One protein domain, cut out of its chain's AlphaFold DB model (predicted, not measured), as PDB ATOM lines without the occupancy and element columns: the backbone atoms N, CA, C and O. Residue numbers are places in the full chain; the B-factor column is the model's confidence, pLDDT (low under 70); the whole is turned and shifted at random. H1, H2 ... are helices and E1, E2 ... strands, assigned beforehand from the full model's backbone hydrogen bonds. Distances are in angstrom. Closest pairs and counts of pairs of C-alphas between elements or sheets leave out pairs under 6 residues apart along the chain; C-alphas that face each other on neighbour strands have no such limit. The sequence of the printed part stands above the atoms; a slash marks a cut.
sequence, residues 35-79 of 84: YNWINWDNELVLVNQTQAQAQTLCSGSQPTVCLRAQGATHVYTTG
ATOM      1  N   TYR A  35       6.829  41.493 -41.173       93.31
ATOM      2  CA  TYR A  35       6.535  40.073 -41.077       93.31
ATOM      3  C   TYR A  35       5.286  39.846 -40.234       93.31
ATOM      4  O   TYR A  35       4.880  40.679 -39.418       93.31
ATOM      5  N   ASN A  36       4.695  38.674 -40.418       95.06
ATOM      6  CA  ASN A  36       3.817  38.091 -39.419       95.06
ATOM      7  C   ASN A  36       4.695  37.437 -38.355       95.06
ATOM      8  O   ASN A  36       5.645  36.741 -38.701       95.06
ATOM      9  N   TRP A  37       4.395  37.649 -37.083       93.62
ATOM     10  CA  TRP A  37       5.187  37.139 -35.970       93.62
ATOM     11  C   TRP A  37       4.413  36.069 -35.236       93.62
ATOM     12  O   TRP A  37       3.253  36.282 -34.888       93.62
ATOM     13  N   ILE A  38       5.070  34.946 -34.986       93.81
ATOM     14  CA  ILE A  38       4.514  33.807 -34.268       93.81
ATOM     15  C   ILE A  38       5.276  33.556 -32.967       93.81
ATOM     16  O   ILE A  38       6.480  33.830 -32.886       93.81
ATOM     17  N   ASN A  39       4.578  33.038 -31.959       90.44
ATOM     18  CA  ASN A  39       5.197  32.523 -30.737       90.44
ATOM     19  C   ASN A  39       5.759  31.101 -30.957       90.44
ATOM     20  O   ASN A  39       5.751  30.564 -32.070       90.44
ATOM     21  N   TRP A  40       6.269  30.487 -29.888       87.06
ATOM     22  CA  TRP A  40       6.801  29.121 -29.924       87.06
ATOM     23  C   TRP A  40       5.756  28.050 -30.244       87.06
ATOM     24  O   TRP A  40       6.104  27.027 -30.835       87.06
ATOM     25  N   ASP A  41       4.493  28.316 -29.933       90.06
ATOM     26  CA  ASP A  41       3.349  27.457 -30.231       90.06
ATOM     27  C   ASP A  41       2.840  27.624 -31.679       90.06
ATOM     28  O   ASP A  41       1.866  26.993 -32.088       90.06
ATOM     29  N   ASN A  42       3.540  28.417 -32.503       90.19
ATOM     30  CA  ASN A  42       3.161  28.810 -33.865       90.19
ATOM     31  C   ASN A  42       1.862  29.627 -33.950       90.19
ATOM     32  O   ASN A  42       1.255  29.726 -35.020       90.19
ATOM     33  N   GLU A  43       1.446  30.243 -32.849       92.00
ATOM     34  CA  GLU A  43       0.304  31.144 -32.821       92.00
ATOM     35  C   GLU A  43       0.711  32.520 -33.333       92.00
ATOM     36  O   GLU A  43       1.769  33.049 -32.988       92.00
ATOM     37  N   LEU A  44      -0.143  33.112 -34.163       93.00
ATOM     38  CA  LEU A  44       0.066  34.440 -34.722       93.00
ATOM     39  C   LEU A  44      -0.138  35.515 -33.648       93.00
ATOM     40  O   LEU A  44      -1.236  35.665 -33.119       93.00
ATOM     41  N   VAL A  45       0.910  36.290 -33.379       91.75
ATOM     42  CA  VAL A  45       0.935  37.351 -32.362       91.75
ATOM     43  C   VAL A  45       0.840  38.740 -32.991       91.75
ATOM     44  O   VAL A  45       0.062  39.577 -32.543       91.75
ATOM     45  N   LEU A  46       1.617  38.996 -34.047       92.31
ATOM     46  CA  LEU A  46       1.601  40.269 -34.773       92.31
ATOM     47  C   LEU A  46       1.493  40.037 -36.273       92.31
ATOM     48  O   LEU A  46       2.005  39.054 -36.803       92.31
ATOM     49  N   VAL A  47       0.877  40.987 -36.971       94.31
ATOM     50  CA  VAL A  47       0.682  40.939 -38.423       94.31
ATOM     51  C   VAL A  47       1.318  42.163 -39.057       94.31
ATOM     52  O   VAL A  47       1.064  43.288 -38.620       94.31
ATOM     53  N   ASN A  48       2.102  41.937 -40.111       92.62
ATOM     54  CA  ASN A  48       2.706  42.995 -40.918       92.62
ATOM     55  C   ASN A  48       3.458  44.049 -40.072       92.62
ATOM     56  O   ASN A  48       3.319  45.248 -40.300       92.62
ATOM     57  N   GLN A  49       4.218  43.595 -39.070       91.00
ATOM     58  CA  GLN A  49       5.019  44.455 -38.191       91.00
ATOM     59  C   GLN A  49       6.507  44.254 -38.442       91.00
ATOM     60  O   GLN A  49       6.945  43.171 -38.839       91.00
ATOM     61  N   THR A  50       7.295  45.284 -38.168       91.56
ATOM     62  CA  THR A  50       8.753  45.217 -38.273       91.56
ATOM     63  C   THR A  50       9.355  44.477 -37.080       91.56
ATOM     64  O   THR A  50       8.712  44.304 -36.040       91.56
ATOM     65  N   GLN A  51      10.616  44.055 -37.196       90.00
ATOM     66  CA  GLN A  51      11.324  43.418 -36.081       90.00
ATOM     67  C   GLN A  51      11.451  44.348 -34.875       90.00
ATOM     68  O   GLN A  51      11.304  43.892 -33.745       90.00
ATOM     69  N   ALA A  52      11.654  45.647 -35.102       87.81
ATOM     70  CA  ALA A  52      11.717  46.627 -34.023       87.81
ATOM     71  C   ALA A  52      10.388  46.718 -33.259       87.81
ATOM     72  O   ALA A  52      10.388  46.734 -32.032       87.81
ATOM     73  N   GLN A  53       9.256  46.712 -33.970       89.56
ATOM     74  CA  GLN A  53       7.929  46.719 -33.351       89.56
ATOM     75  C   GLN A  53       7.661  45.420 -32.588       89.56
ATOM     76  O   GLN A  53       7.234  45.467 -31.436       89.56
ATOM     77  N   ALA A  54       7.979  44.264 -33.175       90.25
ATOM     78  CA  ALA A  54       7.831  42.982 -32.496       90.25
ATOM     79  C   ALA A  54       8.728  42.861 -31.256       90.25
ATOM     80  O   ALA A  54       8.314  42.287 -30.251       90.25
ATOM     81  N   GLN A  55       9.928  43.447 -31.288       90.38
ATOM     82  CA  GLN A  55      10.857  43.450 -30.159       90.38
ATOM     83  C   GLN A  55      10.292  44.204 -28.948       90.38
ATOM     84  O   GLN A  55      10.666  43.882 -27.826       90.38
ATOM     85  N   THR A  56       9.363  45.152 -29.138       89.31
ATOM     86  CA  THR A  56       8.718  45.866 -28.017       89.31
ATOM     87  C   THR A  56       7.809  44.979 -27.165       89.31
ATOM     88  O   THR A  56       7.579  45.299 -26.002       89.31
ATOM     89  N   LEU A  57       7.325  43.856 -27.712       88.38
ATOM     90  CA  LEU A  57       6.559  42.859 -26.957       88.38
ATOM     91  C   LEU A  57       7.449  41.905 -26.160       88.38
ATOM     92  O   LEU A  57       6.940  41.129 -25.360       88.38
ATOM     93  N   CYS A  58       8.758  41.934 -26.390       88.88
ATOM     94  CA  CYS A  58       9.706  41.027 -25.774       88.88
ATOM     95  C   CYS A  58      10.535  41.788 -24.749       88.88
ATOM     96  O   CYS A  58      11.134  42.822 -25.047       88.88
ATOM     97  N   SER A  59      10.557  41.275 -23.526       83.69
ATOM     98  CA  SER A  59      11.194  41.938 -22.388       83.69
ATOM     99  C   SER A  59      12.268  41.054 -21.769       83.69
ATOM    100  O   SER A  59      12.312  39.859 -22.015       83.69
ATOM    101  N   GLY A  60      13.165  41.623 -20.973       75.69
ATOM    102  CA  GLY A  60      14.249  40.852 -20.367       75.69
ATOM    103  C   GLY A  60      15.474  40.699 -21.271       75.69
ATOM    104  O   GLY A  60      15.441  40.897 -22.483       75.69
ATOM    105  N   SER A  61      16.604  40.408 -20.632       67.25
ATOM    106  CA  SER A  61      17.935  40.416 -21.258       67.25
ATOM    107  C   SER A  61      18.425  39.020 -21.647       67.25
ATOM    108  O   SER A  61      19.575  38.867 -22.059       67.25
ATOM    109  N   GLN A  62      17.591  37.994 -21.468       70.75
ATOM    110  CA  GLN A  62      17.975  36.620 -21.764       70.75
ATOM    111  C   GLN A  62      18.041  36.396 -23.285       70.75
ATOM    112  O   GLN A  62      17.187  36.899 -24.018       70.75
ATOM    113  N   PRO A  63      19.016  35.615 -23.784       74.94
ATOM    114  CA  PRO A  63      19.165  35.304 -25.208       74.94
ATOM    115  C   PRO A  63      18.152  34.245 -25.689       74.94
ATOM    116  O   PRO A  63      18.463  33.409 -26.536       74.94
ATOM    117  N   THR A  64      16.943  34.237 -25.133       83.88
ATOM    118  CA  THR A  64      15.849  33.359 -25.550       83.88
ATOM    119  C   THR A  64      15.119  33.981 -26.727       83.88
ATOM    120  O   THR A  64      14.860  35.181 -26.735       83.88
ATOM    121  N   VAL A  65      14.789  33.185 -27.745       88.25
ATOM    122  CA  VAL A  65      13.913  33.655 -28.827       88.25
ATOM    123  C   VAL A  65      12.519  33.880 -28.244       88.25
ATOM    124  O   VAL A  65      12.002  33.017 -27.542       88.25
ATOM    125  N   CYS A  66      11.937  35.040 -28.518       90.50
ATOM    126  CA  CYS A  66      10.630  35.443 -28.004       90.50
ATOM    127  C   CYS A  66       9.547  35.278 -29.080       90.50
ATOM    128  O   CYS A  66       8.608  34.504 -28.904       90.50
ATOM    129  N   LEU A  67       9.717  35.944 -30.226       92.56
ATOM    130  CA  LEU A  67       8.863  35.819 -31.408       92.56
ATOM    131  C   LEU A  67       9.712  35.508 -32.641       92.56
ATOM    132  O   LEU A  67      10.873  35.909 -32.738       92.56
ATOM    133  N   ARG A  68       9.118  34.817 -33.613       93.69
ATOM    134  CA  ARG A  68       9.761  34.452 -34.884       93.69
ATOM    135  C   ARG A  68       8.935  34.966 -36.048       93.69
ATOM    136  O   ARG A  68       7.710  34.906 -36.003       93.69
ATOM    137  N   ALA A  69       9.583  35.429 -37.108       94.44
ATOM    138  CA  ALA A  69       8.880  35.768 -38.334       94.44
ATOM    139  C   ALA A  69       8.362  34.494 -39.024       94.44
ATOM    140  O   ALA A  69       9.103  33.536 -39.273       94.44
ATOM    141  N   GLN A  70       7.078  34.488 -39.366       92.06
ATOM    142  CA  GLN A  70       6.419  33.417 -40.097       92.06
ATOM    143  C   GLN A  70       7.056  33.288 -41.488       92.06
ATOM    144  O   GLN A  70       7.009  34.213 -42.295       92.06
ATOM    145  N   GLY A  71       7.680  32.141 -41.759       87.06
ATOM    146  CA  GLY A  71       8.377  31.879 -43.025       87.06
ATOM    147  C   GLY A  71       9.815  32.409 -43.108       87.06
ATOM    148  O   GLY A  71      10.508  32.090 -44.070       87.06
ATOM    149  N   ALA A  72      10.305  33.138 -42.100       86.88
ATOM    150  CA  ALA A  72      11.681  33.638 -42.039       86.88
ATOM    151  C   ALA A  72      12.309  33.310 -40.675       86.88
ATOM    152  O   ALA A  72      12.465  34.161 -39.808       86.88
ATOM    153  N   THR A  73      12.709  32.051 -40.482       79.38
ATOM    154  CA  THR A  73      13.194  31.523 -39.189       79.38
ATOM    155  C   THR A  73      14.458  32.190 -38.638       79.38
ATOM    156  O   THR A  73      14.745  32.021 -37.452       79.38
ATOM    157  N   HIS A  74      15.204  32.910 -39.481       86.44
ATOM    158  CA  HIS A  74      16.391  33.688 -39.114       86.44
ATOM    159  C   HIS A  74      16.048  35.093 -38.596       86.44
ATOM    160  O   HIS A  74      16.916  35.761 -38.044       86.44
ATOM    161  N   VAL A  75      14.798  35.534 -38.758       89.81
ATOM    162  CA  VAL A  75      14.290  36.803 -38.242       89.81
ATOM    163  C   VAL A  75      13.499  36.510 -36.972       89.81
ATOM    164  O   VAL A  75      12.447  35.867 -36.999       89.81
ATOM    165  N   TYR A  76      14.037  36.945 -35.839       91.31
ATOM    166  CA  TYR A  76      13.459  36.696 -34.523       91.31
ATOM    167  C   TYR A  76      13.726  37.858 -33.567       91.31
ATOM    168  O   TYR A  76      14.661  38.639 -33.746       91.31
ATOM    169  N   THR A  77      12.899  37.965 -32.540       90.69
ATOM    170  CA  THR A  77      13.123  38.850 -31.394       90.69
ATOM    171  C   THR A  77      13.680  38.041 -30.231       90.69
ATOM    172  O   THR A  77      13.523  36.817 -30.176       90.69
ATOM    173  N   THR A  78      14.332  38.715 -29.289       90.88
ATOM    174  CA  THR A  78      14.910  38.071 -28.102       90.88
ATOM    175  C   THR A  78      14.283  38.582 -26.815       90.88
ATOM    176  O   THR A  78      13.802  39.712 -26.768       90.88
ATOM    177  N   GLY A  79      14.319  37.760 -25.773       87.50
ATOM    178  CA  GLY A  79      13.772  38.039 -24.453       87.50
ATOM    179  C   GLY A  79      12.702  37.026 -24.057       87.50
ATOM    180  O   GLY A  79      12.614  35.919 -24.591       87.50
TER     181      GLY A  79
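This is residues 35 to 79 of the 84 residues of an uncharacterized protein of Chitinophaga sp. S165 (UniProt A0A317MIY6). A small, strongly twisted sheet of four strands, made of two hairpins side by side, has one short helix over one face and no named helix over the other. The link from the helix back to the sheet, residues 56 to 64, loops round one end of the longest axis. The printed part has 45 residues, with E1, E2, H1, E3 and E4 along it; the sheet's order is E2 E1 E3 E4, all antiparallel, and the class is mostly strand. It is compact, with a radius of gyration of the C-alphas of 9.2 A, and spans 24 by 19 by 17 A.

E1, residues 35 to 38, begins at C-alpha 35 (6.535, 40.073, -41.077) and is 9.5 A long. E2, residues 44 to 49, is 11.7 A long. H1, residues 51 to 55, is 5.9 A long. E3, residues 65 to 69, is 11.0 A long. E4, residues 72 to 78, is 15.0 A long and ends at C-alpha 78 (14.910, 38.071, -28.102).

E1 and E2 form a hairpin, with N 37 and O 46 2.8 A apart. E1 and E3 are antiparallel at 136 degrees, with N 38 and O 68 2.8 A apart. E3 and E4 form the other hairpin, with N 66 and O 77 2.9 A apart. The edge strands E2 and E4 are apart. H1 is on the sheet at a height of 7.1 A, only just over E3, on which 3 of its 5 C-alphas fall. The closest C-alphas of H1 and E4 are those of Gln 55 and Thr 77, 5.3 A apart. E2, H1 and E3 make a split strand-helix-strand unit, two strands running the same way with E1 between them; its crossover is right-handed. In H1 every O i to N i+4 pair is within hydrogen-bond range.

The C-alphas farthest apart, of Asn 48 and Gln 62, are 25.3 A apart. The printed part has no cut and no long link. Residue 61 is under pLDDT 70.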